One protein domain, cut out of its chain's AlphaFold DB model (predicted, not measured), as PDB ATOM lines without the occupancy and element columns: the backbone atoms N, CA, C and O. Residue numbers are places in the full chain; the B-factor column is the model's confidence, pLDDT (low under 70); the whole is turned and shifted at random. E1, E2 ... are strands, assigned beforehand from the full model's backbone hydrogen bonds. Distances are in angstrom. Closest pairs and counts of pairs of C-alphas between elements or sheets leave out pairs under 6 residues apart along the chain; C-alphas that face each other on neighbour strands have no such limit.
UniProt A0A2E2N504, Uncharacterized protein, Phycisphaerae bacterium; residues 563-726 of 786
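What this domain is: This is residues 563 to 726 of the 786 residues of an uncharacterized protein of Phycisphaerae bacterium (UniProt A0A2E2N504). The chain winds in stacked turns, a solenoid whose turns from E1 to E9 place parallel strands in rows along its walls: E1, the first part of E3, E4, E6, E8 and the start of E10 in one row, and E2, the last part of E3, E5, E7 and E9 in another. At the far end the regular winding gives way to E10 to E14, where E14 carries on the first row beside E10, E11 borders E14, and the hairpin E12 and E13 packs beside the later part of E10. The printed part has 164 residues with fourteen named strands, E1 to E14 in order, in one branched, mostly parallel sheet, and no named helix; the class is all strand. It is compact, with a radius of gyration of the C-alphas of 14.9 A and spans of 42 by 32 by 25 A.

Where its parts are: E1, residues 563 to 566, begins at C-alpha 563 (58.800, 163.481, 23.762). E2 is residues 570 to 576, 15.1 A long. E3, residues 579 to 592, bends by 170 degrees at residue 587, and its end C-alphas are 8.2 A apart. E4, residues 595 to 603, 17.0 A, bends by 101 degrees at residue 600. E5 is residues 607 to 610, E6 614 to 617, E7 626 to 629, E8 637 to 640 and E9 649 to 651. E10, residues 656 to 666, 19.0 A, starts at (61.838, 140.457, 27.245) and bends by 114 degrees at residue 662. E11 is residues 678 to 680, E12 689 to 694, E13 699 to 703, and E14, residues 719 to 724, 16.1 A, ends at (48.872, 134.087, 19.436).

How they stand to each other: E1 and E2 lie on one side of E3, E4 and E5 on the other side, each parallel to it; N 564 and O 579 are 2.9 A apart, N 574 and O 589 2.9 A, N 580 and O 595 2.8 A, N 608 and O 590 2.7 A. E4 and E6 are parallel, with N 598 and O 616 at 2.9 A, as are E6 and E8, with N 615 and O 637 at 2.8 A. E5 and E7, with N 609 and O 627 at 2.8 A, and E7 and E9, with N 650 and O 626 at 2.7 A, are parallel too. E8 and E12 lie on one side of E10, E14 on the other side. E10 is parallel to E8, N 640 and O 658 2.9 A, and to E14, N 659 and O 721 2.8 A, but antiparallel to E12, N 665 and O 691 2.8 A. E11 is antiparallel to E14, N 679 and O 722 2.8 A. E12 and E13 form a hairpin, N 692 and O 700 2.8 A.

The domain as a whole: The two C-alphas farthest apart, those of Thr 563 and Glu 669, are 42.9 A apart. The printed part has no cut. The links E10 to E11 and E13 to E14 are long. The mean pLDDT of the printed part is 92.5; residues 630 to 634 and 710 are under 70.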
ATOM      1  N   THR A 563      59.948 163.920  24.563       95.00
ATOM      2  CA  THR A 563      58.800 163.481  23.762       95.00
ATOM      3  C   THR A 563      59.003 163.883  22.320       95.00
ATOM      4  O   THR A 563      59.071 165.071  22.019       95.00
ATOM      5  N   THR A 564      59.076 162.907  21.426       97.00
ATOM      6  CA  THR A 564      59.453 163.141  20.031       97.00
ATOM      7  C   THR A 564      58.482 162.429  19.104       97.00
ATOM      8  O   THR A 564      58.228 161.242  19.262       97.00
ATOM      9  N   THR A 565      57.926 163.140  18.128       97.75
ATOM     10  CA  THR A 565      57.143 162.556  17.031       97.75
ATOM     11  C   THR A 565      57.868 162.806  15.719       97.75
ATOM     12  O   THR A 565      58.130 163.956  15.376       97.75
ATOM     13  N   ILE A 566      58.179 161.742  14.983       97.88
ATOM     14  CA  ILE A 566      58.865 161.785  13.689       97.88
ATOM     15  C   ILE A 566      57.915 161.217  12.642       97.88
ATOM     16  O   ILE A 566      57.418 160.117  12.812       97.88
ATOM     17  N   SER A 567      57.642 161.954  11.574       97.50
ATOM     18  CA  SER A 567      56.769 161.523  10.466       97.50
ATOM     19  C   SER A 567      57.453 161.591   9.099       97.50
ATOM     20  O   SER A 567      56.878 161.174   8.100       97.50
ATOM     21  N   GLY A 568      58.690 162.088   9.049       96.56
ATOM     22  CA  GLY A 568      59.493 162.196   7.837       96.56
ATOM     23  C   GLY A 568      60.913 162.672   8.140       96.56
ATOM     24  O   GLY A 568      61.238 162.980   9.286       96.56
ATOM     25  N   GLY A 569      61.742 162.744   7.097       97.75
ATOM     26  CA  GLY A 569      63.155 163.134   7.170       97.75
ATOM     27  C   GLY A 569      64.127 161.975   6.925       97.75
ATOM     28  O   GLY A 569      63.715 160.815   6.837       97.75
ATOM     29  N   SER A 570      65.408 162.310   6.792       98.12
ATOM     30  CA  SER A 570      66.529 161.381   6.634       98.12
ATOM     31  C   SER A 570      67.516 161.568   7.781       98.12
ATOM     32  O   SER A 570      67.975 162.679   8.026       98.12
ATOM     33  N   PHE A 571      67.849 160.494   8.484       98.25
ATOM     34  CA  PHE A 571      68.658 160.514   9.697       98.25
ATOM     35  C   PHE A 571      69.857 159.580   9.529       98.25
ATOM     36  O   PHE A 571      69.672 158.380   9.354       98.25
ATOM     37  N   GLY A 572      71.079 160.104   9.603       97.31
ATOM     38  CA  GLY A 572      72.306 159.314   9.662       97.31
ATOM     39  C   GLY A 572      72.380 158.549  10.979       97.31
ATOM     40  O   GLY A 572      72.339 157.322  10.987       97.31
ATOM     41  N   GLU A 573      72.397 159.278  12.091       97.31
ATOM     42  CA  GLU A 573      72.309 158.756  13.452       97.31
ATOM     43  C   GLU A 573      71.310 159.580  14.271       97.31
ATOM     44  O   GLU A 573      71.449 160.795  14.411       97.31
ATOM     45  N   ALA A 574      70.307 158.918  14.842       97.06
ATOM     46  CA  ALA A 574      69.338 159.528  15.740       97.06
ATOM     47  C   ALA A 574      69.381 158.863  17.116       97.06
ATOM     48  O   ALA A 574      69.374 157.643  17.216       97.06
ATOM     49  N   SER A 575      69.376 159.654  18.184       96.50
ATOM     50  CA  SER A 575      69.268 159.181  19.563       96.50
ATOM     51  C   SER A 575      68.143 159.923  20.274       96.50
ATOM     52  O   SER A 575      68.096 161.150  20.252       96.50
ATOM     53  N   CYS A 576      67.225 159.197  20.900       95.38
ATOM     54  CA  CYS A 576      66.105 159.779  21.629       95.38
ATOM     55  C   CYS A 576      66.139 159.325  23.088       95.38
ATOM     56  O   CYS A 576      66.047 158.137  23.387       95.38
ATOM     57  N   SER A 577      66.236 160.269  24.021       92.44
ATOM     58  CA  SER A 577      66.308 159.962  25.455       92.44
ATOM     59  C   SER A 577      64.934 159.946  26.137       92.44
ATOM     60  O   SER A 577      64.853 160.190  27.335       92.44
ATOM     61  N   GLY A 578      63.850 159.805  25.376       91.81
ATOM     62  CA  GLY A 578      62.478 159.971  25.846       91.81
ATOM     63  C   GLY A 578      61.484 159.148  25.034       91.81
ATOM     64  O   GLY A 578      61.872 158.362  24.169       91.81
ATOM     65  N   THR A 579      60.187 159.332  25.292       94.31
ATOM     66  CA  THR A 579      59.130 158.658  24.529       94.31
ATOM     67  C   THR A 579      59.115 159.155  23.090       94.31
ATOM     68  O   THR A 579      58.906 160.342  22.830       94.31
ATOM     69  N   THR A 580      59.290 158.238  22.151       96.62
ATOM     70  CA  THR A 580      59.403 158.545  20.730       96.62
ATOM     71  C   THR A 580      58.358 157.792  19.922       96.62
ATOM     72  O   THR A 580      58.140 156.597  20.112       96.62
ATOM     73  N   THR A 581      57.697 158.491  19.006       97.38
ATOM     74  CA  THR A 581      56.756 157.916  18.043       97.38
ATOM     75  C   THR A 581      57.272 158.162  16.633       97.38
ATOM     76  O   THR A 581      57.447 159.310  16.232       97.38
ATOM     77  N   VAL A 582      57.504 157.088  15.883       97.44
ATOM     78  CA  VAL A 582      57.951 157.126  14.490       97.44
ATOM     79  C   VAL A 582      56.794 156.696  13.592       97.44
ATOM     80  O   VAL A 582      56.345 155.554  13.621       97.44
ATOM     81  N   LEU A 583      56.301 157.653  12.820       96.81
ATOM     82  CA  LEU A 583      55.224 157.548  11.841       96.81
ATOM     83  C   LEU A 583      55.751 157.537  10.395       96.81
ATOM     84  O   LEU A 583      54.946 157.509   9.474       96.81
ATOM     85  N   GLY A 584      57.068 157.646  10.197       95.31
ATOM     86  CA  GLY A 584      57.728 157.714   8.892       95.31
ATOM     87  C   GLY A 584      59.169 158.234   8.992       95.31
ATOM     88  O   GLY A 584      59.610 158.660  10.060       95.31
ATOM     89  N   GLY A 585      59.903 158.220   7.873       97.44
ATOM     90  CA  GLY A 585      61.302 158.675   7.777       97.44
ATOM     91  C   GLY A 585      62.282 157.581   7.339       97.44
ATOM     92  O   GLY A 585      61.897 156.426   7.158       97.44
ATOM     93  N   GLN A 586      63.547 157.953   7.134       98.00
ATOM     94  CA  GLN A 586      64.645 157.035   6.812       98.00
ATOM     95  C   GLN A 586      65.755 157.153   7.852       98.00
ATOM     96  O   GLN A 586      66.236 158.250   8.106       98.00
ATOM     97  N   PHE A 587      66.192 156.034   8.420       97.94
ATOM     98  CA  PHE A 587      67.148 155.998   9.523       97.94
ATOM     99  C   PHE A 587      68.349 155.120   9.167       97.94
ATOM    100  O   PHE A 587      68.187 153.976   8.748       97.94
ATOM    101  N   GLY A 588      69.559 155.650   9.334       96.38
ATOM    102  CA  GLY A 588      70.799 154.891   9.381       96.38
ATOM    103  C   GLY A 588      70.875 154.161  10.716       96.38
ATOM    104  O   GLY A 588      70.459 153.016  10.806       96.38
ATOM    105  N   ALA A 589      71.337 154.825  11.769       95.25
ATOM    106  CA  ALA A 589      71.264 154.327  13.139       95.25
ATOM    107  C   ALA A 589      70.175 155.060  13.937       95.25
ATOM    108  O   ALA A 589      70.003 156.272  13.802       95.25
ATOM    109  N   PHE A 590      69.454 154.332  14.786       95.81
ATOM    110  CA  PHE A 590      68.430 154.878  15.671       95.81
ATOM    111  C   PHE A 590      68.566 154.284  17.073       95.81
ATOM    112  O   PHE A 590      68.504 153.073  17.234       95.81
ATOM    113  N   GLY A 591      68.731 155.128  18.086       93.88
ATOM    114  CA  GLY A 591      68.838 154.756  19.492       93.88
ATOM    115  C   GLY A 591      67.690 155.322  20.326       93.88
ATOM    116  O   GLY A 591      67.309 156.477  20.138       93.88
ATOM    117  N   THR A 592      67.169 154.554  21.284       92.56
ATOM    118  CA  THR A 592      66.142 155.022  22.237       92.56
ATOM    119  C   THR A 592      66.415 154.555  23.669       92.56
ATOM    120  O   THR A 592      66.935 153.456  23.860       92.56
ATOM    121  N   GLY A 593      66.065 155.393  24.655       86.31
ATOM    122  CA  GLY A 593      66.266 155.142  26.093       86.31
ATOM    123  C   GLY A 593      65.016 154.769  26.915       86.31
ATOM    124  O   GLY A 593      65.118 154.003  27.864       86.31
ATOM    125  N   ASP A 594      63.837 155.314  26.573       87.62
ATOM    126  CA  ASP A 594      62.653 155.261  27.464       87.62
ATOM    127  C   ASP A 594      61.439 154.547  26.847       87.62
ATOM    128  O   ASP A 594      60.760 153.747  27.487       87.62
ATOM    129  N   GLY A 595      61.089 154.855  25.600       91.94
ATOM    130  CA  GLY A 595      59.932 154.238  24.962       91.94
ATOM    131  C   GLY A 595      59.853 154.596  23.497       91.94
ATOM    132  O   GLY A 595      60.048 155.751  23.126       91.94
ATOM    133  N   LEU A 596      59.563 153.608  22.665       96.06
ATOM    134  CA  LEU A 596      59.536 153.762  21.220       96.06
ATOM    135  C   LEU A 596      58.283 153.101  20.664       96.06
ATOM    136  O   LEU A 596      57.976 151.960  20.979       96.06
ATOM    137  N   THR A 597      57.541 153.814  19.828       97.19
ATOM    138  CA  THR A 597      56.462 153.239  19.021       97.19
ATOM    139  C   THR A 597      56.740 153.541  17.563       97.19
ATOM    140  O   THR A 597      56.798 154.709  17.188       97.19
ATOM    141  N   VAL A 598      56.904 152.505  16.747       97.31
ATOM    142  CA  VAL A 598      57.117 152.631  15.302       97.31
ATOM    143  C   VAL A 598      55.885 152.108  14.583       97.31
ATOM    144  O   VAL A 598      55.534 150.943  14.744       97.31
ATOM    145  N   THR A 599      55.217 152.955  13.804       95.81
ATOM    146  CA  THR A 599      54.111 152.541  12.925       95.81
ATOM    147  C   THR A 599      54.527 152.469  11.464       95.81
ATOM    148  O   THR A 599      53.905 151.740  10.703       95.81
ATOM    149  N   ASP A 600      55.544 153.237  11.068       95.75
ATOM    150  CA  ASP A 600      56.099 153.265   9.712       95.75
ATOM    151  C   ASP A 600      57.526 153.859   9.740       95.75
ATOM    152  O   ASP A 600      57.959 154.387  10.765       95.75
ATOM    153  N   GLY A 601      58.256 153.783   8.628       96.44
ATOM    154  CA  GLY A 601      59.637 154.252   8.470       96.44
ATOM    155  C   GLY A 601      60.574 153.167   7.935       96.44
ATOM    156  O   GLY A 601      60.261 151.980   7.982       96.44
ATOM    157  N   VAL A 602      61.737 153.572   7.422       97.75
ATOM    158  CA  VAL A 602      62.762 152.664   6.875       97.75
ATOM    159  C   VAL A 602      64.027 152.735   7.727       97.75
ATOM    160  O   VAL A 602      64.643 153.793   7.820       97.75
ATOM    161  N   PHE A 603      64.456 151.612   8.299       97.56
ATOM    162  CA  PHE A 603      65.632 151.502   9.169       97.56
ATOM    163  C   PHE A 603      66.730 150.709   8.451       97.56
ATOM    164  O   PHE A 603      66.710 149.480   8.408       97.56
ATOM    165  N   ASN A 604      67.682 151.415   7.841       97.44
ATOM    166  CA  ASN A 604      68.746 150.834   7.018       97.44
ATOM    167  C   ASN A 604      69.959 150.337   7.823       97.44
ATOM    168  O   ASN A 604      70.723 149.520   7.312       97.44
ATOM    169  N   GLY A 605      70.167 150.830   9.042       95.06
ATOM    170  CA  GLY A 605      71.249 150.412   9.939       95.06
ATOM    171  C   GLY A 605      70.710 149.948  11.292       95.06
ATOM    172  O   GLY A 605      69.713 149.237  11.350       95.06
ATOM    173  N   VAL A 606      71.404 150.272  12.381       96.06
ATOM    174  CA  VAL A 606      71.112 149.672  13.691       96.06
ATOM    175  C   VAL A 606      69.968 150.395  14.401       96.06
ATOM    176  O   VAL A 606      70.076 151.590  14.668       96.06
ATOM    177  N   LEU A 607      68.916 149.663  14.774       96.56
ATOM    178  CA  LEU A 607      67.932 150.088  15.769       96.56
ATOM    179  C   LEU A 607      68.380 149.582  17.145       96.56
ATOM    180  O   LEU A 607      68.197 148.412  17.463       96.56
ATOM    181  N   ARG A 608      68.978 150.461  17.949       95.56
ATOM    182  CA  ARG A 608      69.490 150.159  19.286       95.56
ATOM    183  C   ARG A 608      68.485 150.559  20.364       95.56
ATOM    184  O   ARG A 608      68.104 151.724  20.490       95.56
ATOM    185  N   LEU A 609      68.088 149.595  21.176       93.31
ATOM    186  CA  LEU A 609      67.214 149.777  22.325       93.31
ATOM    187  C   LEU A 609      68.083 149.716  23.586       93.31
ATOM    188  O   LEU A 609      68.839 148.763  23.774       93.31
ATOM    189  N   THR A 610      68.024 150.761  24.408       88.00
ATOM    190  CA  THR A 610      68.797 150.883  25.654       88.00
ATOM    191  C   THR A 610      67.881 151.329  26.792       88.00
ATOM    192  O   THR A 610      66.918 152.044  26.528       88.00
ATOM    193  N   GLY A 611      68.206 150.979  28.041       79.06
ATOM    194  CA  GLY A 611      67.414 151.373  29.221       79.06
ATOM    195  C   GLY A 611      66.072 150.637  29.318       79.06
ATOM    196  O   GLY A 611      65.799 149.800  28.475       79.06
ATOM    197  N   ASP A 612      65.219 150.974  30.301       77.38
ATOM    198  CA  ASP A 612      63.892 150.356  30.561       77.38
ATOM    199  C   ASP A 612      62.842 150.634  29.445       77.38
ATOM    200  O   ASP A 612      61.662 150.911  29.700       77.38
ATOM    201  N   ALA A 613      63.264 150.597  28.182       76.56
ATOM    202  CA  ALA A 613      62.500 151.015  27.033       76.56
ATOM    203  C   ALA A 613      61.308 150.085  26.784       76.56
ATOM    204  O   ALA A 613      61.462 148.888  26.535       76.56
ATOM    205  N   GLN A 614      60.100 150.653  26.779       91.75
ATOM    206  CA  GLN A 614      58.920 149.982  26.229       91.75
ATOM    207  C   GLN A 614      58.878 150.240  24.721       91.75
ATOM    208  O   GLN A 614      58.445 151.308  24.276       91.75
ATOM    209  N   THR A 615      59.351 149.276  23.934       95.06
ATOM    210  CA  THR A 615      59.403 149.377  22.473       95.06
ATOM    211  C   THR A 615      58.269 148.588  21.834       95.06
ATOM    212  O   THR A 615      58.071 147.415  22.134       95.06
ATOM    213  N   ARG A 616      57.523 149.229  20.930       96.62
ATOM    214  CA  ARG A 616      56.445 148.635  20.135       96.62
ATOM    215  C   ARG A 616      56.712 148.854  18.651       96.62
ATOM    216  O   ARG A 616      56.693 149.994  18.186       96.62
ATOM    217  N   LEU A 617      56.933 147.771  17.918       96.81
ATOM    218  CA  LEU A 617      57.096 147.781  16.466       96.81
ATOM    219  C   LEU A 617      55.777 147.323  15.837       96.81
ATOM    220  O   LEU A 617      55.446 146.141  15.855       96.81
ATOM    221  N   LEU A 618      54.982 148.284  15.370       95.44
ATOM    222  CA  LEU A 618      53.657 148.063  14.781       95.44
ATOM    223  C   LEU A 618      53.709 147.990  13.246       95.44
ATOM    224  O   LEU A 618      52.753 147.540  12.627       95.44
ATOM    225  N   GLY A 619      54.804 148.457  12.642       93.31
ATOM    226  CA  GLY A 619      55.044 148.492  11.201       93.31
ATOM    227  C   GLY A 619      56.462 148.980  10.886       93.31
ATOM    228  O   GLY A 619      57.314 149.019  11.777       93.31
ATOM    229  N   GLY A 620      56.711 149.380   9.635       96.38
ATOM    230  CA  GLY A 620      58.018 149.843   9.137       96.38
ATOM    231  C   GLY A 620      58.818 148.777   8.372       96.38
ATOM    232  O   GLY A 620      58.421 147.615   8.303       96.38
ATOM    233  N   ASP A 621      59.938 149.184   7.772       97.06
ATOM    234  CA  ASP A 621      60.868 148.339   7.008       97.06
ATOM    235  C   ASP A 621      62.265 148.347   7.654       97.06
ATOM    236  O   ASP A 621      63.007 149.327   7.563       97.06
ATOM    237  N   TYR A 622      62.622 147.252   8.323       97.38
ATOM    238  CA  TYR A 622      63.851 147.060   9.091       97.38
ATOM    239  C   TYR A 622      64.859 146.248   8.277       97.38
ATOM    240  O   TYR A 622      64.797 145.018   8.197       97.38
ATOM    241  N   ARG A 623      65.805 146.945   7.649       96.56
ATOM    242  CA  ARG A 623      66.845 146.352   6.793       96.56
ATOM    243  C   ARG A 623      68.178 146.162   7.501       96.56
ATOM    244  O   ARG A 623      68.985 145.347   7.064       96.56
ATOM    245  N   GLY A 624      68.422 146.927   8.560       94.44
ATOM    246  CA  GLY A 624      69.573 146.735   9.435       94.44
ATOM    247  C   GLY A 624      69.228 145.951  10.704       94.44
ATOM    248  O   GLY A 624      68.180 145.314  10.789       94.44
ATOM    249  N   ARG A 625      70.149 145.943  11.671       95.00
ATOM    250  CA  ARG A 625      70.069 145.085  12.862       95.00
ATOM    251  C   ARG A 625      69.227 145.725  13.968       95.00
ATOM    252  O   ARG A 625      69.388 146.913  14.234       95.00
ATOM    253  N   ILE A 626      68.388 144.947  14.645       96.25
ATOM    254  CA  ILE A 626      67.723 145.368  15.889       96.25
ATOM    255  C   ILE A 626      68.557 144.860  17.061       96.25
ATOM    256  O   ILE A 626      68.723 143.655  17.210       96.25
ATOM    257  N   GLU A 627      69.091 145.763  17.878       95.06
ATOM    258  CA  GLU A 627      69.968 145.450  19.010       95.06
ATOM    259  C   GLU A 627      69.321 145.892  20.324       95.06
ATOM    260  O   GLU A 627      68.863 147.028  20.436       95.06
ATOM    261  N   THR A 628      69.329 145.029  21.338       92.75
ATOM    262  CA  THR A 628      69.001 145.405  22.718       92.75
ATOM    263  C   THR A 628      70.263 145.339  23.574       92.75
ATOM    264  O   THR A 628      70.944 144.314  23.634       92.75
ATOM    265  N   GLU A 629      70.622 146.450  24.219       84.94
ATOM    266  CA  GLU A 629      71.800 146.517  25.086       84.94
ATOM    267  C   GLU A 629      71.396 146.482  26.560       84.94
ATOM    268  O   GLU A 629      71.113 147.511  27.176       84.94
ATOM    269  N   SER A 630      71.479 145.301  27.177       64.69
ATOM    270  CA  SER A 630      71.367 145.188  28.632       64.69
ATOM    271  C   SER A 630      72.701 145.547  29.293       64.69
ATOM    272  O   SER A 630      73.574 144.709  29.521       64.69
ATOM    273  N   THR A 631      72.889 146.834  29.588       61.19
ATOM    274  CA  THR A 631      73.990 147.306  30.453       61.19
ATOM    275  C   THR A 631      73.562 147.467  31.917       61.19
ATOM    276  O   THR A 631      74.399 147.648  32.804       61.19
ATOM    277  N   SER A 632      72.265 147.339  32.204       55.78
ATOM    278  CA  SER A 632      71.674 147.457  33.537       55.78
ATOM    279  C   SER A 632      70.586 146.404  33.743       55.78
ATOM    280  O   SER A 632      70.058 145.884  32.774       55.78
ATOM    281  N   ARG A 633      70.245 146.100  35.008       57.56
ATOM    282  CA  ARG A 633      69.205 145.138  35.460       57.56
ATOM    283  C   ARG A 633      67.758 145.505  35.033       57.56
ATOM    284  O   ARG A 633      66.838 145.323  35.826       57.56
ATOM    285  N   ALA A 634      67.596 146.120  33.873       57.66
ATOM    286  CA  ALA A 634      66.385 146.727  33.351       57.66
ATOM    287  C   ALA A 634      65.531 145.694  32.599       57.66
ATOM    288  O   ALA A 634      66.063 144.788  31.957       57.66
ATOM    289  N   ASP A 635      64.209 145.825  32.729       76.19
ATOM    290  CA  ASP A 635      63.196 144.970  32.097       76.19
ATOM    291  C   ASP A 635      62.885 145.497  30.680       76.19
ATOM    292  O   ASP A 635      61.754 145.914  30.403       76.19
ATOM    293  N   ASP A 636      63.876 145.530  29.785       84.00
ATOM    294  CA  ASP A 636      63.691 145.998  28.406       84.00
ATOM    295  C   ASP A 636      62.593 145.164  27.734       84.00
ATOM    296  O   ASP A 636      62.692 143.933  27.652       84.00
ATOM    297  N   ARG A 637      61.523 145.820  27.262       92.50
ATOM    298  CA  ARG A 637      60.404 145.137  26.599       92.50
ATOM    299  C   ARG A 637      60.344 145.514  25.137       92.50
ATOM    300  O   ARG A 637      60.007 146.646  24.790       92.50
ATOM    301  N   LEU A 638      60.609 144.534  24.285       95.62
ATOM    302  CA  LEU A 638      60.442 144.643  22.846       95.62
ATOM    303  C   LEU A 638      59.181 143.889  22.433       95.62
ATOM    304  O   LEU A 638      59.134 142.670  22.513       95.62
ATOM    305  N   ARG A 639      58.157 144.603  21.973       96.62
ATOM    306  CA  ARG A 639      56.927 144.011  21.445       96.62
ATOM    307  C   ARG A 639      56.836 144.246  19.944       96.62
ATOM    308  O   ARG A 639      56.834 145.394  19.502       96.62
ATOM    309  N   ILE A 640      56.738 143.172  19.170       97.00
ATOM    310  CA  ILE A 640      56.669 143.212  17.708       97.00
ATOM    311  C   ILE A 640      55.297 142.708  17.270       97.00
ATOM    312  O   ILE A 640      54.923 141.569  17.542       97.00
ATOM    313  N   GLU A 641      54.541 143.582  16.616       95.12
ATOM    314  CA  GLU A 641      53.188 143.315  16.117       95.12
ATOM    315  C   GLU A 641      53.155 143.269  14.582       95.12
ATOM    316  O   GLU A 641      52.336 142.548  14.012       95.12
ATOM    317  N   GLY A 642      54.069 143.989  13.923       92.06
ATOM    318  CA  GLY A 642      54.146 144.047  12.470       92.06
ATOM    319  C   GLY A 642      55.412 144.709  11.931       92.06
ATOM    320  O   GLY A 642      56.240 145.216  12.693       92.06
ATOM    321  N   GLY A 643      55.549 144.708  10.605       95.06
ATOM    322  CA  GLY A 643      56.680 145.272   9.863       95.06
ATOM    323  C   GLY A 643      57.402 144.279   8.946       95.06
ATOM    324  O   GLY A 643      57.221 143.069   9.012       95.06
ATOM    325  N   SER A 644      58.251 144.800   8.063       95.25
ATOM    326  CA  SER A 644      59.131 144.014   7.191       95.25
ATOM    327  C   SER A 644      60.519 143.916   7.815       95.25
ATOM    328  O   SER A 644      61.120 144.943   8.115       95.25
ATOM    329  N   PHE A 645      61.054 142.706   7.980       96.50
ATOM    330  CA  PHE A 645      62.361 142.475   8.596       96.50
ATOM    331  C   PHE A 645      63.276 141.743   7.615       96.50
ATOM    332  O   PHE A 645      62.994 140.622   7.196       96.50
ATOM    333  N   SER A 646      64.368 142.394   7.223       94.81
ATOM    334  CA  SER A 646      65.404 141.821   6.350       94.81
ATOM    335  C   SER A 646      66.816 141.915   6.930       94.81
ATOM    336  O   SER A 646      67.735 141.306   6.380       94.81
ATOM    337  N   GLY A 647      66.988 142.650   8.033       92.94
ATOM    338  CA  GLY A 647      68.202 142.621   8.841       92.94
ATOM    339  C   GLY A 647      68.116 141.636  10.009       92.94
ATOM    340  O   GLY A 647      67.121 140.935  10.175       92.94
ATOM    341  N   GLY A 648      69.193 141.572  10.790       94.44
ATOM    342  CA  GLY A 648      69.342 140.621  11.891       94.44
ATOM    343  C   GLY A 648      68.811 141.110  13.237       94.44
ATOM    344  O   GLY A 648      68.566 142.302  13.439       94.44
ATOM    345  N   PHE A 649      68.718 140.198  14.196       95.94
ATOM    346  CA  PHE A 649      68.361 140.494  15.584       95.94
ATOM    347  C   PHE A 649      69.556 140.284  16.521       95.94
ATOM    348  O   PHE A 649      70.380 139.401  16.316       95.94
ATOM    349  N   ALA A 650      69.673 141.106  17.557       95.38
ATOM    350  CA  ALA A 650      70.623 140.943  18.653       95.38
ATOM    351  C   ALA A 650      69.892 141.205  19.967       95.38
ATOM    352  O   ALA A 650      69.841 142.331  20.463       95.38
ATOM    353  N   LEU A 651      69.275 140.160  20.502       94.88
ATOM    354  CA  LEU A 651      68.538 140.218  21.753       94.88
ATOM    355  C   LEU A 651      69.514 139.930  22.894       94.88
ATOM    356  O   LEU A 651      69.890 138.780  23.126       94.88
ATOM    357  N   GLY A 652      69.959 140.988  23.570       92.00
ATOM    358  CA  GLY A 652      70.888 140.913  24.690       92.00
ATOM    359  C   GLY A 652      70.295 140.238  25.938       92.00
ATOM    360  O   GLY A 652      69.079 140.024  26.018       92.00
ATOM    361  N   PRO A 653      71.138 139.929  26.942       91.25
ATOM    362  CA  PRO A 653      70.717 139.313  28.198       91.25
ATOM    363  C   PRO A 653      69.512 140.005  28.838       91.25
ATOM    364  O   PRO A 653      69.400 141.223  28.779       91.25
ATOM    365  N   GLN A 654      68.639 139.244  29.499       89.75
ATOM    366  CA  GLN A 654      67.483 139.762  30.257       89.75
ATOM    367  C   GLN A 654      66.439 140.568  29.455       89.75
ATOM    368  O   GLN A 654      65.463 141.031  30.038       89.75
ATOM    369  N   THR A 655      66.586 140.693  28.133       92.25
ATOM    370  CA  THR A 655      65.573 141.320  27.273       92.25
ATOM    371  C   THR A 655      64.297 140.481  27.280       92.25
ATOM    372  O   THR A 655      64.365 139.258  27.151       92.25
ATOM    373  N   ASN A 656      63.130 141.118  27.378       94.56
ATOM    374  CA  ASN A 656      61.838 140.457  27.245       94.56
ATOM    375  C   ASN A 656      61.202 140.818  25.898       94.56
ATOM    376  O   ASN A 656      60.704 141.928  25.700       94.56
ATOM    377  N   THR A 657      61.262 139.882  24.956       96.31
ATOM    378  CA  THR A 657      60.743 140.063  23.600       96.31
ATOM    379  C   THR A 657      59.415 139.335  23.442       96.31
ATOM    380  O   THR A 657      59.354 138.120  23.599       96.31
ATOM    381  N   GLU A 658      58.359 140.064  23.093       97.50
ATOM    382  CA  GLU A 658      57.039 139.528  22.763       97.50
ATOM    383  C   GLU A 658      56.783 139.658  21.256       97.50
ATOM    384  O   GLU A 658      56.740 140.766  20.717       97.50
ATOM    385  N   LEU A 659      56.563 138.536  20.575       97.56
ATOM    386  CA  LEU A 659      56.106 138.508  19.188       97.56
ATOM    387  C   LEU A 659      54.607 138.212  19.168       97.56
ATOM    388  O   LEU A 659      54.166 137.162  19.642       97.56
ATOM    389  N   LEU A 660      53.814 139.116  18.599       96.00
ATOM    390  CA  LEU A 660      52.400 138.859  18.345       96.00
ATOM    391  C   LEU A 660      52.275 138.148  17.002       96.00
ATOM    392  O   LEU A 660      52.597 138.717  15.962       96.00
ATOM    393  N   VAL A 661      51.820 136.897  17.033       96.38
ATOM    394  CA  VAL A 661      51.885 135.987  15.881       96.38
ATOM    395  C   VAL A 661      50.521 135.394  15.540       96.38
ATOM    396  O   VAL A 661      49.703 135.116  16.414       96.38
ATOM    397  N   ARG A 662      50.278 135.170  14.252       93.25
ATOM    398  CA  ARG A 662      49.161 134.380  13.714       93.25
ATOM    399  C   ARG A 662      49.500 132.893  13.698       93.25
ATOM    400  O   ARG A 662      48.683 132.055  14.083       93.25
ATOM    401  N   GLU A 663      50.720 132.596  13.264       95.12
ATOM    402  CA  GLU A 663      51.267 131.253  13.094       95.12
ATOM    403  C   GLU A 663      52.737 131.247  13.513       95.12
ATOM    404  O   GLU A 663      53.443 132.241  13.331       95.12
ATOM    405  N   ALA A 664      53.199 130.127  14.064       97.12
ATOM    406  CA  ALA A 664      54.592 129.934  14.438       97.12
ATOM    407  C   ALA A 664      55.042 128.506  14.114       97.12
ATOM    408  O   ALA A 664      54.307 127.541  14.333       97.12
ATOM    409  N   ILE A 665      56.252 128.387  13.583       97.50
ATOM    410  CA  ILE A 665      56.905 127.143  13.195       97.50
ATOM    411  C   ILE A 665      58.311 127.165  13.795       97.50
ATOM    412  O   ILE A 665      59.079 128.084  13.517       97.50
ATOM    413  N   LEU A 666      58.663 126.153  14.583       97.31
ATOM    414  CA  LEU A 666      60.007 125.959  15.121       97.31
ATOM    415  C   LEU A 666      60.606 124.707  14.483       97.31
ATOM    416  O   LEU A 666      60.025 123.629  14.567       97.31
ATOM    417  N   ASP A 667      61.731 124.853  13.786       96.19
ATOM    418  CA  ASP A 667      62.448 123.751  13.119       96.19
ATOM    419  C   ASP A 667      61.599 122.936  12.127       96.19
ATOM    420  O   ASP A 667      61.819 121.746  11.894       96.19
ATOM    421  N   GLY A 668      60.619 123.596  11.505       94.94
ATOM    422  CA  GLY A 668      59.674 122.972  10.578       94.94
ATOM    423  C   GLY A 668      58.448 122.339  11.245       94.94
ATOM    424  O   GLY A 668      57.572 121.856  10.526       94.94
ATOM    425  N   GLU A 669      58.342 122.369  12.575       96.75
ATOM    426  CA  GLU A 669      57.167 121.916  13.326       96.75
ATOM    427  C   GLU A 669      56.273 123.097  13.728       96.75
ATOM    428  O   GLU A 669      56.730 124.078  14.312       96.75
ATOM    429  N   THR A 670      54.978 123.018  13.419       96.44
ATOM    430  CA  THR A 670      53.997 124.041  13.812       96.44
ATOM    431  C   THR A 670      53.779 124.033  15.325       96.44
ATOM    432  O   THR A 670      53.497 122.988  15.914       96.44
ATOM    433  N   LEU A 671      53.857 125.209  15.948       96.50
ATOM    434  CA  LEU A 671      53.572 125.406  17.367       96.50
ATOM    435  C   LEU A 671      52.070 125.654  17.569       96.50
ATOM    436  O   LEU A 671      51.527 126.657  17.110       96.50
ATOM    437  N   GLU A 672      51.396 124.751  18.282       94.12
ATOM    438  CA  GLU A 672      49.952 124.825  18.540       94.12
ATOM    439  C   GLU A 672      49.660 125.339  19.958       94.12
ATOM    440  O   GLU A 672      49.954 124.675  20.951       94.12
ATOM    441  N   PHE A 673      49.040 126.516  20.054       94.44
ATOM    442  CA  PHE A 673      48.572 127.134  21.301       94.44
ATOM    443  C   PHE A 673      47.326 127.987  21.024       94.44
ATOM    444  O   PHE A 673      47.112 128.387  19.878       94.44
ATOM    445  N   ALA A 674      46.433 128.199  21.997       90.31
ATOM    446  CA  ALA A 674      45.150 128.845  21.708       90.31
ATOM    447  C   ALA A 674      45.318 130.357  21.451       90.31
ATOM    448  O   ALA A 674      46.235 130.979  21.984       90.31
ATOM    449  N   PRO A 675      44.445 130.985  20.646       88.00
ATOM    450  CA  PRO A 675      44.374 132.439  20.568       88.00
ATOM    451  C   PRO A 675      44.289 133.117  21.942       88.00
ATOM    452  O   PRO A 675      43.454 132.747  22.764       88.00
ATOM    453  N   GLY A 676      45.127 134.126  22.168       86.69
ATOM    454  CA  GLY A 676      45.265 134.835  23.440       86.69
ATOM    455  C   GLY A 676      46.217 134.170  24.440       86.69
ATOM    456  O   GLY A 676      46.604 134.830  25.403       86.69
ATOM    457  N   ASP A 677      46.624 132.917  24.210       94.19
ATOM    458  CA  ASP A 677      47.668 132.272  25.005       94.19
ATOM    459  C   ASP A 677      49.057 132.759  24.567       94.19
ATOM    460  O   ASP A 677      49.288 133.127  23.406       94.19
ATOM    461  N   SER A 678      49.996 132.704  25.511       96.25
ATOM    462  CA  SER A 678      51.410 132.983  25.279       96.25
ATOM    463  C   SER A 678      52.254 131.718  25.466       96.25
ATOM    464  O   SER A 678      52.016 130.937  26.389       96.25
ATOM    465  N   LEU A 679      53.259 131.531  24.611       97.25
ATOM    466  CA  LEU A 679      54.223 130.432  24.628       97.25
ATOM    467  C   LEU A 679      55.645 131.003  24.691       97.25
ATOM    468  O   LEU A 679      56.059 131.728  23.791       97.25
ATOM    469  N   GLU A 680      56.401 130.674  25.739       97.31
ATOM    470  CA  GLU A 680      57.820 131.034  25.834       97.31
ATOM    471  C   GLU A 680      58.682 130.026  25.061       97.31
ATOM    472  O   GLU A 680      58.580 128.818  25.280       97.31
ATOM    473  N   ILE A 681      59.537 130.530  24.172       97.31
ATOM    474  CA  ILE A 681      60.507 129.739  23.415       97.31
ATOM    475  C   ILE A 681      61.781 129.628  24.244       97.31
ATOM    476  O   ILE A 681      62.468 130.625  24.495       97.31
ATOM    477  N   VAL A 682      62.117 128.408  24.657       95.00
ATOM    478  CA  VAL A 682      63.276 128.110  25.522       95.00
ATOM    479  C   VAL A 682      64.432 127.472  24.753       95.00
ATOM    480  O   VAL A 682      65.551 127.395  25.255       95.00
ATOM    481  N   GLU A 683      64.177 127.027  23.526       94.25
ATOM    482  CA  GLU A 683      65.150 126.437  22.621       94.25
ATOM    483  C   GLU A 683      66.176 127.490  22.175       94.25
ATOM    484  O   GLU A 683      65.827 128.619  21.822       94.25
ATOM    485  N   ARG A 684      67.463 127.132  22.225       92.62
ATOM    486  CA  ARG A 684      68.597 127.991  21.849       92.62
ATOM    487  C   ARG A 684      69.656 127.158  21.125       92.62
ATOM    488  O   ARG A 684      69.881 125.997  21.474       92.62
ATOM    489  N   GLY A 685      70.308 127.746  20.131       88.06
ATOM    490  CA  GLY A 685      71.392 127.175  19.327       88.06
ATOM    491  C   GLY A 685      71.263 127.527  17.843       88.06
ATOM    492  O   GLY A 685      70.152 127.646  17.334       88.06
ATOM    493  N   ALA A 686      72.393 127.610  17.134       85.25
ATOM    494  CA  ALA A 686      72.474 127.933  15.703       85.25
ATOM    495  C   ALA A 686      71.629 127.038  14.771       85.25
ATOM    496  O   ALA A 686      71.338 127.409  13.636       85.25
ATOM    497  N   GLN A 687      71.270 125.830  15.215       89.50
ATOM    498  CA  GLN A 687      70.407 124.916  14.463       89.50
ATOM    499  C   GLN A 687      68.917 125.265  14.534       89.50
ATOM    500  O   GLN A 687      68.162 124.760  13.705       89.50
ATOM    501  N   HIS A 688      68.500 126.055  15.527       94.25
ATOM    502  CA  HIS A 688      67.094 126.333  15.778       94.25
ATOM    503  C   HIS A 688      66.635 127.548  14.979       94.25
ATOM    504  O   HIS A 688      67.204 128.636  15.107       94.25
ATOM    505  N   VAL A 689      65.592 127.367  14.172       95.62
ATOM    506  CA  VAL A 689      65.015 128.418  13.331       95.62
ATOM    507  C   VAL A 689      63.539 128.575  13.665       95.62
ATOM    508  O   VAL A 689      62.727 127.680  13.417       95.62
ATOM    509  N   LEU A 690      63.189 129.745  14.191       97.06
ATOM    510  CA  LEU A 690      61.816 130.155  14.437       97.06
ATOM    511  C   LEU A 690      61.310 130.942  13.226       97.06
ATOM    512  O   LEU A 690      61.843 131.995  12.895       97.06
ATOM    513  N   SER A 691      60.270 130.447  12.565       97.56
ATOM    514  CA  SER A 691      59.553 131.162  11.507       97.56
ATOM    515  C   SER A 691      58.144 131.482  11.977       97.56
ATOM    516  O   SER A 691      57.399 130.583  12.357       97.56
ATOM    517  N   VAL A 692      57.763 132.752  11.954       97.06
ATOM    518  CA  VAL A 692      56.444 133.216  12.387       97.06
ATOM    519  C   VAL A 692      55.778 134.041  11.298       97.06
ATOM    520  O   VAL A 692      56.440 134.662  10.470       97.06
ATOM    521  N   ILE A 693      54.453 134.061  11.327       94.81
ATOM    522  CA  ILE A 693      53.647 135.071  10.648       94.81
ATOM    523  C   ILE A 693      53.167 136.027  11.735       94.81
ATOM    524  O   ILE A 693      52.435 135.601  12.628       94.81
ATOM    525  N   LEU A 694      53.598 137.287  11.698       95.31
ATOM    526  CA  LEU A 694      53.237 138.311  12.679       95.31
ATOM    527  C   LEU A 694      51.745 138.680  12.595       95.31
ATOM    528  O   LEU A 694      51.024 138.257  11.686       95.31
ATOM    529  N   ALA A 695      51.255 139.451  13.564       89.94
ATOM    530  CA  ALA A 695      49.847 139.825  13.671       89.94
ATOM    531  C   ALA A 695      49.328 140.619  12.462       89.94
ATOM    532  O   ALA A 695      48.162 140.457  12.091       89.94
ATOM    533  N   ASP A 696      50.181 141.398  11.801       85.75
ATOM    534  CA  ASP A 696      49.870 142.090  10.544       85.75
ATOM    535  C   ASP A 696      49.941 141.183   9.292       85.75
ATOM    536  O   ASP A 696      49.569 141.603   8.199       85.75
ATOM    537  N   GLY A 697      50.359 139.921   9.444       87.94
ATOM    538  CA  GLY A 697      50.515 138.949   8.360       87.94
ATOM    539  C   GLY A 697      51.915 138.889   7.743       87.94
ATOM    540  O   GLY A 697      52.131 138.095   6.825       87.94
ATOM    541  N   THR A 698      52.868 139.689   8.221       92.12
ATOM    542  CA  THR A 698      54.239 139.690   7.702       92.12
ATOM    543  C   THR A 698      55.025 138.463   8.180       92.12
ATOM    544  O   THR A 698      54.927 138.070   9.345       92.12
ATOM    545  N   PRO A 699      55.798 137.802   7.300       95.81
ATOM    546  CA  PRO A 699      56.672 136.715   7.715       95.81
ATOM    547  C   PRO A 699      57.923 137.258   8.419       95.81
ATOM    548  O   PRO A 699      58.549 138.203   7.940       95.81
ATOM    549  N   LEU A 700      58.325 136.609   9.509       96.50
ATOM    550  CA  LEU A 700      59.577 136.850  10.227       96.50
ATOM    551  C   LEU A 700      60.280 135.511  10.485       96.50
ATOM    552  O   LEU A 700      59.655 134.548  10.927       96.50
ATOM    553  N   THR A 701      61.589 135.456  10.246       96.25
ATOM    554  CA  THR A 701      62.427 134.288  10.550       96.25
ATOM    555  C   THR A 701      63.579 134.714  11.452       96.25
ATOM    556  O   THR A 701      64.245 135.696  11.148       96.25
ATOM    557  N   LEU A 702      63.806 133.967  12.533       95.31
ATOM    558  CA  LEU A 702      64.857 134.189  13.524       95.31
ATOM    559  C   LEU A 702      65.679 132.912  13.712       95.31
ATOM    560  O   LEU A 702      65.118 131.844  13.974       95.31
ATOM    561  N   THR A 703      67.003 133.022  13.644       94.50
ATOM    562  CA  THR A 703      67.912 131.975  14.133       94.50
ATOM    563  C   THR A 703      68.134 132.173  15.629       94.50
ATOM    564  O   THR A 703      68.519 133.252  16.067       94.50
ATOM    565  N   LEU A 704      67.903 131.146  16.443       93.44
ATOM    566  CA  LEU A 704      67.965 131.268  17.906       93.44
ATOM    567  C   LEU A 704      69.381 131.010  18.449       93.44
ATOM    568  O   LEU A 704      69.537 130.306  19.446       93.44
ATOM    569  N   ASP A 705      70.414 131.531  17.778       90.88
ATOM    570  CA  ASP A 705      71.821 131.306  18.128       90.88
ATOM    571  C   ASP A 705      72.245 132.156  19.346       90.88
ATOM    572  O   ASP A 705      72.139 133.382  19.290       90.88
ATOM    573  N   PRO A 706      72.700 131.552  20.460       86.31
ATOM    574  CA  PRO A 706      73.195 132.291  21.618       86.31
ATOM    575  C   PRO A 706      74.680 132.653  21.508       86.31
ATOM    576  O   PRO A 706      75.184 133.348  22.385       86.31
ATOM    577  N   ASP A 707      75.396 132.155  20.498       85.44
ATOM    578  CA  ASP A 707      76.765 132.571  20.209       85.44
ATOM    579  C   ASP A 707      76.701 133.734  19.200       85.44
ATOM    580  O   ASP A 707      75.914 133.685  18.262       85.44
ATOM    581  N   ASP A 708      77.474 134.811  19.407       70.62
ATOM    582  CA  ASP A 708      77.418 136.055  18.605       70.62
ATOM    583  C   ASP A 708      77.750 135.797  17.122       70.62
ATOM    584  O   ASP A 708      78.901 135.859  16.675       70.62
ATOM    585  N   GLY A 709      76.717 135.418  16.371       71.56
ATOM    586  CA  GLY A 709      76.747 135.104  14.957       71.56
ATOM    587  C   GLY A 709      76.355 136.309  14.096       71.56
ATOM    588  O   GLY A 709      75.663 137.222  14.543       71.56
ATOM    589  N   PRO A 710      76.762 136.326  12.816       64.31
ATOM    590  CA  PRO A 710      76.550 137.472  11.931       64.31
ATOM    591  C   PRO A 710      75.095 137.674  11.465       64.31
ATOM    592  O   PRO A 710      74.847 138.632  10.735       64.31
ATOM    593  N   ALA A 711      74.163 136.778  11.810       82.69
ATOM    594  CA  ALA A 711      72.766 136.838  11.375       82.69
ATOM    595  C   ALA A 711      71.853 137.279  12.526       82.69
ATOM    596  O   ALA A 711      71.568 138.466  12.644       82.69
ATOM    597  N   ASP A 712      71.476 136.348  13.401       93.19
ATOM    598  CA  ASP A 712      70.677 136.612  14.592       93.19
ATOM    599  C   ASP A 712      71.423 136.123  15.835       93.19
ATOM    600  O   ASP A 712      72.080 135.084  15.802       93.19
ATOM    601  N   TYR A 713      71.311 136.880  16.921       93.88
ATOM    602  CA  TYR A 713      71.830 136.571  18.244       93.88
ATOM    603  C   TYR A 713      70.682 136.675  19.245       93.88
ATOM    604  O   TYR A 713      70.049 137.729  19.360       93.88
ATOM    605  N   VAL A 714      70.410 135.597  19.972       94.38
ATOM    606  CA  VAL A 714      69.408 135.563  21.042       94.38
ATOM    607  C   VAL A 714      70.066 135.010  22.294       94.38
ATOM    608  O   VAL A 714      70.275 133.802  22.416       94.38
ATOM    609  N   ASP A 715      70.381 135.899  23.236       94.12
ATOM    610  CA  ASP A 715      71.043 135.522  24.480       94.12
ATOM    611  C   ASP A 715      70.270 134.412  25.210       94.12
ATOM    612  O   ASP A 715      69.035 134.389  25.256       94.12
ATOM    613  N   ALA A 716      71.001 133.486  25.833       92.75
ATOM    614  CA  ALA A 716      70.401 132.370  26.563       92.75
ATOM    615  C   ALA A 716      69.498 132.818  27.731       92.75
ATOM    616  O   ALA A 716      68.662 132.043  28.193       92.75
ATOM    617  N   THR A 717      69.671 134.049  28.220       92.62
ATOM    618  CA  THR A 717      68.869 134.651  29.293       92.62
ATOM    619  C   THR A 717      67.812 135.637  28.797       92.62
ATOM    620  O   THR A 717      67.049 136.150  29.616       92.62
ATOM    621  N   ALA A 718      67.745 135.917  27.491       93.56
ATOM    622  CA  ALA A 718      66.651 136.686  26.912       93.56
ATOM    623  C   ALA A 718      65.365 135.841  26.915       93.56
ATOM    624  O   ALA A 718      65.386 134.663  26.544       93.56
ATOM    625  N   SER A 719      64.244 136.442  27.315       95.25
ATOM    626  CA  SER A 719      62.920 135.829  27.194       95.25
ATOM    627  C   SER A 719      62.346 136.157  25.818       95.25
ATOM    628  O   SER A 719      62.341 137.314  25.397       95.25
ATOM    629  N   LEU A 720      61.887 135.125  25.113       97.06
ATOM    630  CA  LEU A 720      61.236 135.239  23.813       97.06
ATOM    631  C   LEU A 720      59.868 134.574  23.918       97.06
ATOM    632  O   LEU A 720      59.768 133.351  24.006       97.06
ATOM    633  N   VAL A 721      58.819 135.386  23.934       97.75
ATOM    634  CA  VAL A 721      57.437 134.957  24.129       97.75
ATOM    635  C   VAL A 721      56.653 135.184  22.845       97.75
ATOM    636  O   VAL A 721      56.675 136.268  22.270       97.75
ATOM    637  N   LEU A 722      55.929 134.163  22.404       97.69
ATOM    638  CA  LEU A 722      54.969 134.265  21.313       97.69
ATOM    639  C   LEU A 722      53.575 134.411  21.908       97.69
ATOM    640  O   LEU A 722      53.162 133.554  22.682       97.69
ATOM    641  N   THR A 723      52.828 135.435  21.520       96.75
ATOM    642  CA  THR A 723      51.413 135.582  21.885       96.75
ATOM    643  C   THR A 723      50.572 135.387  20.630       96.75
ATOM    644  O   THR A 723      50.709 136.144  19.666       96.75
ATOM    645  N   ARG A 724      49.702 134.367  20.614       94.94
ATOM    646  CA  ARG A 724      48.872 134.087  19.436       94.94
ATOM    647  C   ARG A 724      47.757 135.111  19.380       94.94
ATOM    648  O   ARG A 724      46.902 135.134  20.264       94.94
ATOM    649  N   VAL A 725      47.727 135.944  18.347       92.44
ATOM    650  CA  VAL A 725      46.585 136.837  18.148       92.44
ATOM    651  C   VAL A 725      45.376 136.020  17.715       92.44
ATOM    652  O   VAL A 725      45.489 135.066  16.940       92.44
ATOM    653  N   ALA A 726      44.204 136.368  18.241       84.31
ATOM    654  CA  ALA A 726      42.966 135.834  17.706       84.31
ATOM    655  C   ALA A 726      42.833 136.305  16.265       84.31
ATOM    656  O   ALA A 726      42.792 137.497  15.988       84.31
TER     657      ALA A 726